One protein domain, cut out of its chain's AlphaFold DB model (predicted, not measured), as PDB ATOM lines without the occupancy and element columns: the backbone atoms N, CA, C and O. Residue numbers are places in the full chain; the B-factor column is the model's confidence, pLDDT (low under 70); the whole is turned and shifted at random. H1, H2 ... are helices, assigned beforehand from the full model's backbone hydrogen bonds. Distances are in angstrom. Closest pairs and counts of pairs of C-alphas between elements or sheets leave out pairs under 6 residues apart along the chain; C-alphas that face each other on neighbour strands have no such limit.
ATOM      1  N   ARG A  69     -31.301  75.339 111.897       82.12
ATOM      2  CA  ARG A  69     -31.194  75.760 110.488       82.12
ATOM      3  C   ARG A  69     -29.754  75.883 109.988       82.12
ATOM      4  O   ARG A  69     -29.537  76.430 108.912       82.12
ATOM      5  N   TYR A  70     -28.790  75.380 110.748       80.56
ATOM      6  CA  TYR A  70     -27.365  75.503 110.453       80.56
ATOM      7  C   TYR A  70     -26.709  74.129 110.306       80.56
ATOM      8  O   TYR A  70     -27.314  73.097 110.598       80.56
ATOM      9  N   GLY A  71     -25.463  74.127 109.833       83.38
ATOM     10  CA  GLY A  71     -24.689  72.908 109.648       83.38
ATOM     11  C   GLY A  71     -25.280  72.017 108.559       83.38
ATOM     12  O   GLY A  71     -25.652  72.488 107.484       83.38
ATOM     13  N   LYS A  72     -25.355  70.715 108.835       79.94
ATOM     14  CA  LYS A  72     -25.750  69.714 107.841       79.94
ATOM     15  C   LYS A  72     -27.260  69.440 107.784       79.94
ATOM     16  O   LYS A  72     -27.750  68.889 106.801       79.94
ATOM     17  N   ILE A  73     -28.011  69.882 108.792       88.38
ATOM     18  CA  ILE A  73     -29.460  69.661 108.919       88.38
ATOM     19  C   ILE A  73     -30.254  70.211 107.715       88.38
ATOM     20  O   ILE A  73     -31.106  69.493 107.184       88.38
ATOM     21  N   PRO A  74     -29.998  71.438 107.210       88.62
ATOM     22  CA  PRO A  74     -30.687  71.927 106.018       88.62
ATOM     23  C   PRO A  74     -30.444  71.048 104.793       88.62
ATOM     24  O   PRO A  74     -31.369  70.840 104.016       88.62
ATOM     25  N   VAL A  75     -29.233  70.504 104.639       82.75
ATOM     26  CA  VAL A  75     -28.872  69.628 103.515       82.75
ATOM     27  C   VAL A  75     -29.657  68.319 103.588       82.75
ATOM     28  O   VAL A  75     -30.237  67.912 102.585       82.75
ATOM     29  N   ALA A  76     -29.761  67.712 104.773       81.94
ATOM     30  CA  ALA A  76     -30.569  66.513 104.987       81.94
ATOM     31  C   ALA A  76     -32.041  66.742 104.594       81.94
ATOM     32  O   ALA A  76     -32.598  66.020 103.770       81.94
ATOM     33  N   ARG A  77     -32.652  67.830 105.078       90.81
ATOM     34  CA  ARG A  77     -34.039  68.207 104.730       90.81
ATOM     35  C   ARG A  77     -34.230  68.446 103.234       90.81
ATOM     36  O   ARG A  77     -35.253  68.075 102.667       90.81
ATOM     37  N   GLN A  78     -33.243  69.062 102.589       87.62
ATOM     38  CA  GLN A  78     -33.263  69.305 101.150       87.62
ATOM     39  C   GLN A  78     -33.203  68.004 100.348       87.62
ATOM     40  O   GLN A  78     -33.959  67.843  99.388       87.62
ATOM     41  N   LEU A  79     -32.343  67.071 100.761       78.00
ATOM     42  CA  LEU A  79     -32.216  65.760 100.134       78.00
ATOM     43  C   LEU A  79     -33.495  64.939 100.264       78.00
ATOM     44  O   LEU A  79     -33.930  64.382  99.262       78.00
ATOM     45  N   VAL A  80     -34.145  64.933 101.432       84.69
ATOM     46  CA  VAL A  80     -35.434  64.246 101.620       84.69
ATOM     47  C   VAL A  80     -36.483  64.765 100.630       84.69
ATOM     48  O   VAL A  80     -37.075  63.974  99.899       84.69
ATOM     49  N   CYS A  81     -36.661  66.088 100.508       85.94
ATOM     50  CA  CYS A  81     -37.600  66.657  99.529       85.94
ATOM     51  C   CYS A  81     -37.249  66.284  98.079       85.94
ATOM     52  O   CYS A  81     -38.137  66.023  97.264       85.94
ATOM     53  N   TYR A  82     -35.960  66.273  97.737       78.50
ATOM     54  CA  TYR A  82     -35.510  65.921  96.394       78.50
ATOM     55  C   TYR A  82     -35.733  64.440  96.077       78.50
ATOM     56  O   TYR A  82     -36.262  64.128  95.014       78.50
ATOM     57  N   ILE A  83     -35.406  63.541  97.006       70.88
ATOM     58  CA  ILE A  83     -35.608  62.098  96.842       70.88
ATOM     59  C   ILE A  83     -37.100  61.788  96.704       70.88
ATOM     60  O   ILE A  83     -37.477  61.105  95.757       70.88
ATOM     61  N   LEU A  84     -37.963  62.368  97.545       75.44
ATOM     62  CA  LEU A  84     -39.418  62.221  97.406       75.44
ATOM     63  C   LEU A  84     -39.909  62.642  96.011       75.44
ATOM     64  O   LEU A  84     -40.725  61.954  95.400       75.44
ATOM     65  N   THR A  85     -39.361  63.733  95.465       73.12
ATOM     66  CA  THR A  85     -39.682  64.189  94.100       73.12
ATOM     67  C   THR A  85     -39.251  63.172  93.039       73.12
ATOM     68  O   THR A  85     -39.996  62.915  92.097       73.12
ATOM     69  N   LEU A  86     -38.070  62.559  93.185       62.97
ATOM     70  CA  LEU A  86     -37.585  61.513  92.271       62.97
ATOM     71  C   LEU A  86     -38.454  60.249  92.307       62.97
ATOM     72  O   LEU A  86     -38.576  59.562  91.296       62.97
ATOM     73  N   TYR A  87     -39.094  59.977  93.444       63.62
ATOM     74  CA  TYR A  87     -40.078  58.907  93.615       63.62
ATOM     75  C   TYR A  87     -41.471  59.247  93.070       63.62
ATOM     76  O   TYR A  87     -42.399  58.450  93.190       63.62
ATOM     77  N   GLY A  88     -41.632  60.418  92.450       63.06
ATOM     78  CA  GLY A  88     -42.897  60.851  91.870       63.06
ATOM     79  C   GLY A  88     -43.874  61.445  92.884       63.06
ATOM     80  O   GLY A  88     -45.017  61.722  92.514       63.06
ATOM     81  N   ALA A  89     -43.449  61.685  94.133       73.31
ATOM     82  CA  ALA A  89     -44.275  62.409  95.087       73.31
ATOM     83  C   ALA A  89     -44.510  63.835  94.578       73.31
ATOM     84  O   ALA A  89     -43.581  64.573  94.236       73.31
ATOM     85  N   LYS A  90     -45.777  64.242  94.530       81.62
ATOM     86  CA  LYS A  90     -46.158  65.605  94.157       81.62
ATOM     87  C   LYS A  90     -45.833  66.558  95.300       81.62
ATOM     88  O   LYS A  90     -45.900  66.183  96.466       81.62
ATOM     89  N   ASN A  91     -45.611  67.832  94.979       83.94
ATOM     90  CA  ASN A  91     -45.318  68.869  95.976       83.94
ATOM     91  C   ASN A  91     -46.282  68.871  97.169       83.94
ATOM     92  O   ASN A  91     -45.831  69.057  98.291       83.94
ATOM     93  N   LYS A  92     -47.582  68.634  96.939       85.06
ATOM     94  CA  LYS A  92     -48.577  68.526  98.016       85.06
ATOM     95  C   LYS A  92     -48.242  67.386  98.987       85.06
ATOM     96  O   LYS A  92     -48.101  67.640 100.170       85.06
ATOM     97  N   GLN A  93     -47.997  66.183  98.468       81.25
ATOM     98  CA  GLN A  93     -47.633  65.013  99.274       81.25
ATOM     99  C   GLN A  93     -46.327  65.246 100.042       81.25
ATOM    100  O   GLN A  93     -46.211  64.875 101.200       81.25
ATOM    101  N   ILE A  94     -45.350  65.918  99.427       84.56
ATOM    102  CA  ILE A  94     -44.096  66.268 100.107       84.56
ATOM    103  C   ILE A  94     -44.352  67.253 101.255       84.56
ATOM    104  O   ILE A  94     -43.740  67.114 102.312       84.56
ATOM    105  N   CYS A  95     -45.239  68.236 101.071       88.25
ATOM    106  CA  CYS A  95     -45.638  69.149 102.148       88.25
ATOM    107  C   CYS A  95     -46.301  68.382 103.294       88.25
ATOM    108  O   CYS A  95     -45.929  68.597 104.443       88.25
ATOM    109  N   ASP A  96     -47.217  67.467 102.970       86.62
ATOM    110  CA  ASP A  96     -47.948  66.663 103.952       86.62
ATOM    111  C   ASP A  96     -46.989  65.776 104.771       86.62
ATOM    112  O   ASP A  96     -47.085  65.734 105.992       86.62
ATOM    113  N   LEU A  97     -46.000  65.148 104.121       84.94
ATOM    114  CA  LEU A  97     -45.004  64.292 104.783       84.94
ATOM    115  C   LEU A  97     -43.978  65.077 105.615       84.94
ATOM    116  O   LEU A  97     -43.570  64.645 106.684       84.94
ATOM    117  N   THR A  98     -43.516  66.224 105.114       87.38
ATOM    118  CA  THR A  98     -42.413  66.975 105.747       87.38
ATOM    119  C   THR A  98     -42.880  68.065 106.710       87.38
ATOM    120  O   THR A  98     -42.064  68.642 107.430       87.38
ATOM    121  N   GLY A  99     -44.163  68.432 106.667       89.88
ATOM    122  CA  GLY A  99     -44.700  69.620 107.333       89.88
ATOM    123  C   GLY A  99     -44.158  70.944 106.773       89.88
ATOM    124  O   GLY A  99     -44.308  71.999 107.394       89.88
ATOM    125  N   PHE A 100     -43.470  70.934 105.626       93.12
ATOM    126  CA  PHE A 100     -42.897  72.142 105.035       93.12
ATOM    127  C   PHE A 100     -43.917  72.898 104.189       93.12
ATOM    128  O   PHE A 100     -44.772  72.316 103.529       93.12
ATOM    129  N   SER A 101     -43.773  74.225 104.136       94.50
ATOM    130  CA  SER A 101     -44.572  75.031 103.216       94.50
ATOM    131  C   SER A 101     -44.224  74.713 101.750       94.50
ATOM    132  O   SER A 101     -43.065  74.398 101.448       94.50
ATOM    133  N   PRO A 102     -45.162  74.892 100.801       93.19
ATOM    134  CA  PRO A 102     -44.900  74.663  99.377       93.19
ATOM    135  C   PRO A 102     -43.698  75.452  98.838       93.19
ATOM    136  O   PRO A 102     -42.906  74.944  98.041       93.19
ATOM    137  N   ALA A 103     -43.515  76.690  99.307       94.06
ATOM    138  CA  ALA A 103     -42.358  77.508  98.957       94.06
ATOM    139  C   ALA A 103     -41.047  76.868  99.442       94.06
ATOM    140  O   ALA A 103     -40.083  76.775  98.680       94.06
ATOM    141  N   ARG A 104     -41.024  76.368 100.684       92.94
ATOM    142  CA  ARG A 104     -39.858  75.692 101.259       92.94
ATOM    143  C   ARG A 104     -39.541  74.392 100.528       92.94
ATOM    144  O   ARG A 104     -38.366  74.161 100.260       92.94
ATOM    145  N   VAL A 105     -40.541  73.586 100.167       92.69
ATOM    146  CA  VAL A 105     -40.344  72.358  99.374       92.69
ATOM    147  C   VAL A 105     -39.683  72.681  98.034       92.69
ATOM    148  O   VAL A 105     -38.637  72.121  97.712       92.69
ATOM    149  N   ASN A 106     -40.205  73.665  97.298       91.75
ATOM    150  CA  ASN A 106     -39.641  74.076  96.010       91.75
ATOM    151  C   ASN A 106     -38.195  74.580  96.121       91.75
ATOM    152  O   ASN A 106     -37.341  74.217  95.308       91.75
ATOM    153  N   VAL A 107     -37.906  75.418  97.121       92.94
ATOM    154  CA  VAL A 107     -36.539  75.896  97.381       92.94
ATOM    155  C   VAL A 107     -35.629  74.727  97.750       92.94
ATOM    156  O   VAL A 107     -34.500  74.666  97.274       92.94
ATOM    157  N   SER A 108     -36.131  73.781  98.542       90.31
ATOM    158  CA  SER A 108     -35.362  72.639  99.027       90.31
ATOM    159  C   SER A 108     -34.968  71.685  97.903       90.31
ATOM    160  O   SER A 108     -33.800  71.322  97.793       90.31
ATOM    161  N   ILE A 109     -35.908  71.376  97.006       84.44
ATOM    162  CA  ILE A 109     -35.665  70.574  95.800       84.44
ATOM    163  C   ILE A 109     -34.608  71.247  94.918       84.44
ATOM    164  O   ILE A 109     -33.629  70.613  94.530       84.44
ATOM    165  N   LYS A 110     -34.758  72.549  94.638       86.69
ATOM    166  CA  LYS A 110     -33.800  73.304  93.813       86.69
ATOM    167  C   LYS A 110     -32.413  73.385  94.457       86.69
ATOM    168  O   LYS A 110     -31.404  73.307  93.755       86.69
ATOM    169  N   ALA A 111     -32.349  73.554  95.776       81.62
ATOM    170  CA  ALA A 111     -31.096  73.606  96.524       81.62
ATOM    171  C   ALA A 111     -30.380  72.249  96.512       81.62
ATOM    172  O   ALA A 111     -29.190  72.205  96.210       81.62
ATOM    173  N   ALA A 112     -31.104  71.148  96.731       75.00
ATOM    174  CA  ALA A 112     -30.564  69.794  96.624       75.00
ATOM    175  C   ALA A 112     -30.083  69.476  95.204       75.00
ATOM    176  O   ALA A 112     -28.974  68.978  95.042       75.00
ATOM    177  N   GLN A 113     -30.854  69.827  94.169       69.12
ATOM    178  CA  GLN A 113     -30.427  69.677  92.773       69.12
ATOM    179  C   GLN A 113     -29.103  70.399  92.518       69.12
ATOM    180  O   GLN A 113     -28.167  69.810  91.980       69.12
ATOM    181  N   LYS A 114     -28.984  71.653  92.970       66.12
ATOM    182  CA  LYS A 114     -27.724  72.399  92.888       66.12
ATOM    183  C   LYS A 114     -26.621  71.724  93.687       66.12
ATOM    184  O   LYS A 114     -25.532  71.603  93.157       66.12
ATOM    185  N   TYR A 115     -26.873  71.251  94.902       60.41
ATOM    186  CA  TYR A 115     -25.872  70.569  95.725       60.41
ATOM    187  C   TYR A 115     -25.353  69.284  95.061       60.41
ATOM    188  O   TYR A 115     -24.149  69.035  95.051       60.41
ATOM    189  N   VAL A 116     -26.239  68.496  94.448       58.31
ATOM    190  CA  VAL A 116     -25.894  67.269  93.715       58.31
ATOM    191  C   VAL A 116     -25.067  67.578  92.458       58.31
ATOM    192  O   VAL A 116     -24.106  66.855  92.181       58.31
ATOM    193  N   VAL A 117     -25.403  68.662  91.744       47.78
ATOM    194  CA  VAL A 117     -24.753  69.112  90.496       47.78
ATOM    195  C   VAL A 117     -23.433  69.867  90.738       47.78
ATOM    196  O   VAL A 117     -22.450  69.610  90.046       47.78
ATOM    197  N   PHE A 118     -23.382  70.784  91.713       42.09
ATOM    198  CA  PHE A 118     -22.210  71.612  92.038       42.09
ATOM    199  C   PHE A 118     -21.119  70.825  92.746       42.09
ATOM    200  O   PHE A 118     -19.947  70.999  92.420       42.09
ATOM    201  N   ASN A 119     -21.475  69.922  93.664       47.16
ATOM    202  CA  ASN A 119     -20.505  68.989  94.229       47.16
ATOM    203  C   ASN A 119     -20.223  67.875  93.223       47.16
ATOM    204  O   ASN A 119     -20.460  66.717  93.562       47.16
ATOM    205  N   LYS A 120     -19.774  68.197  91.994       43.50
ATOM    206  CA  LYS A 120     -19.174  67.249  91.040       43.50
ATOM    207  C   LYS A 120     -18.302  66.285  91.844       43.50
ATOM    208  O   LYS A 120     -17.161  66.607  92.163       43.50
ATOM    209  N   VAL A 121     -18.842  65.131  92.236       44.12
ATOM    210  CA  VAL A 121     -18.054  64.122  92.933       44.12
ATOM    211  C   VAL A 121     -17.225  63.564  91.824       44.12
ATOM    212  O   VAL A 121     -17.768  62.832  91.012       44.12
ATOM    213  N   LYS A 122     -16.008  64.102  91.723       40.38
ATOM    214  CA  LYS A 122     -14.923  63.786  90.804       40.38
ATOM    215  C   LYS A 122     -15.255  62.640  89.843       40.38
ATOM    216  O   LYS A 122     -14.725  61.544  89.973       40.38
ATOM    217  N   ILE A 123     -16.148  62.900  88.884       40.69
ATOM    218  CA  ILE A 123     -16.625  61.857  87.967       40.69
ATOM    219  C   ILE A 123     -15.431  61.332  87.165       40.69
ATOM    220  O   ILE A 123     -15.352  60.135  86.939       40.69
ATOM    221  N   ASN A 124     -14.459  62.206  86.883       38.44
ATOM    222  CA  ASN A 124     -13.258  61.892  86.118       38.44
ATOM    223  C   ASN A 124     -12.257  60.980  86.864       38.44
ATOM    224  O   ASN A 124     -11.755  60.040  86.260       38.44
ATOM    225  N   GLU A 125     -12.016  61.177  88.169       41.31
ATOM    226  CA  GLU A 125     -11.153  60.265  88.962       41.31
ATOM    227  C   GLU A 125     -11.841  58.918  89.247       41.31
ATOM    228  O   GLU A 125     -11.184  57.926  89.562       41.31
ATOM    229  N   ILE A 126     -13.174  58.880  89.162       38.78
ATOM    230  CA  ILE A 126     -13.954  57.653  89.307       38.78
ATOM    231  C   ILE A 126     -13.927  56.873  87.994       38.78
ATOM    232  O   ILE A 126     -13.592  55.699  88.053       38.78
ATOM    233  N   THR A 127     -14.163  57.492  86.827       40.06
ATOM    234  CA  THR A 127     -14.066  56.811  85.516       40.06
ATOM    235  C   THR A 127     -12.737  56.077  85.326       40.06
ATOM    236  O   THR A 127     -12.759  54.906  84.963       40.06
ATOM    237  N   GLU A 128     -11.610  56.685  85.714       38.00
ATOM    238  CA  GLU A 128     -10.287  56.041  85.636       38.00
ATOM    239  C   GLU A 128     -10.114  54.848  86.598       38.00
ATOM    240  O   GLU A 128      -9.339  53.937  86.319       38.00
ATOM    241  N   LYS A 129     -10.843  54.800  87.722       39.44
ATOM    242  CA  LYS A 129     -10.760  53.703  88.709       39.44
ATOM    243  C   LYS A 129     -11.771  52.573  88.495       39.44
ATOM    244  O   LYS A 129     -11.621  51.526  89.120       39.44
ATOM    245  N   ILE A 130     -12.790  52.762  87.653       40.47
ATOM    246  CA  ILE A 130     -13.791  51.728  87.316       40.47
ATOM    247  C   ILE A 130     -13.626  51.125  85.913       40.47
ATOM    248  O   ILE A 130     -14.444  50.287  85.541       40.47
ATOM    249  N   GLY A 131     -12.565  51.467  85.174       37.00
ATOM    250  CA  GLY A 131     -12.222  50.793  83.918       37.00
ATOM    251  C   GLY A 131     -13.253  50.995  82.805       37.00
ATOM    252  O   GLY A 131     -13.697  50.022  82.196       37.00
ATOM    253  N   LEU A 132     -13.627  52.252  82.564       41.41
ATOM    254  CA  LEU A 132     -14.023  52.718  81.234       41.41
ATOM    255  C   LEU A 132     -12.885  53.558  80.662       41.41
ATOM    256  O   LEU A 132     -12.386  54.419  81.421       41.41
TER     257      LEU A 132
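AT A GLANCE: This is residues 69 to 132 of the 132 residues of an uncharacterized protein of Bacteroidetes bacterium ADurb.BinA104 (UniProt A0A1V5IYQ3). A small body of three helices sends out a thin arm: H1 and H2 make a helical hairpin, the long helix H3 crosses H1 nearly at a right angle and begins next to H2, and residues 117 to 132, which hold the short helix H4, stick out from the body. The printed part has 64 residues with four named helices, in the order H1, H2, H3, H4, and no named strand; the class is all helix. The whole is loose, with a radius of gyration of the C-alphas of 14.6 A, and its outline is flat, spanning 44 by 28 by 14 A. The body without the arm is compact, 48 residues spanning 26 by 20 by 14 A.

HOW THE PARTS SIT: H1, residues 73 to 86, and H2, residues 91 to 98, form a helical hairpin and run opposite ways at a steep tilt of 44 degrees. They touch, H1 with residues 81 to 85 alone, and their closest C-alphas, those of Cys 81 and Ile 94, are 6.5 A apart. H3, residues 102 to 118, touches H1 with 18 pairs of C-alphas within 8 A, the closest being those of Gln 78 and Ser 108 at 4.5 A. The lines of H1 and H3 are about perpendicular, at 86 degrees. H3 touches H2 with residues 102 to 106 alone; the closest C-alphas are those of Cys 95 and Pro 102, 6.2 A apart, and the lines are about perpendicular, at 89 degrees. The helix packing is mostly crossed, with 0 of these 3 pairs at a shallow tilt. H4, residues 123 to 130, is apart from H1, H2 and H3. In H1, H2 and H3 every O i to N i+4 pair is within hydrogen-bond range; in H4 it is 3 of 4.

IN THESE COORDINATES: H1 runs from Ile 73, C-alpha at (-29.460, 69.661, 108.919), to Leu 86 and is 20.2 A long from first to last C-alpha. H2 runs from Asn 91 to Thr 98. H3, the longest helix with 17 residues, runs 24.0 A from Pro 102, C-alpha at (-44.900, 74.663, 99.377), to Phe 118. H4 runs from Ile 123 to Ile 130, whose C-alpha is at (-13.791, 51.728, 87.316).

THE WHOLE: The two C-alphas farthest apart, those of Ser 101 and Gly 131, are 44.8 A apart. The printed part has no cut and ends at Leu 132, the chain's last residue. The links H1 to H2, H2 to H3 and H3 to H4 are tight. The mean pLDDT of the printed part is 71.7; residues 86 to 88 and 113 to 132 are under 70, and H4 has a mean of 40.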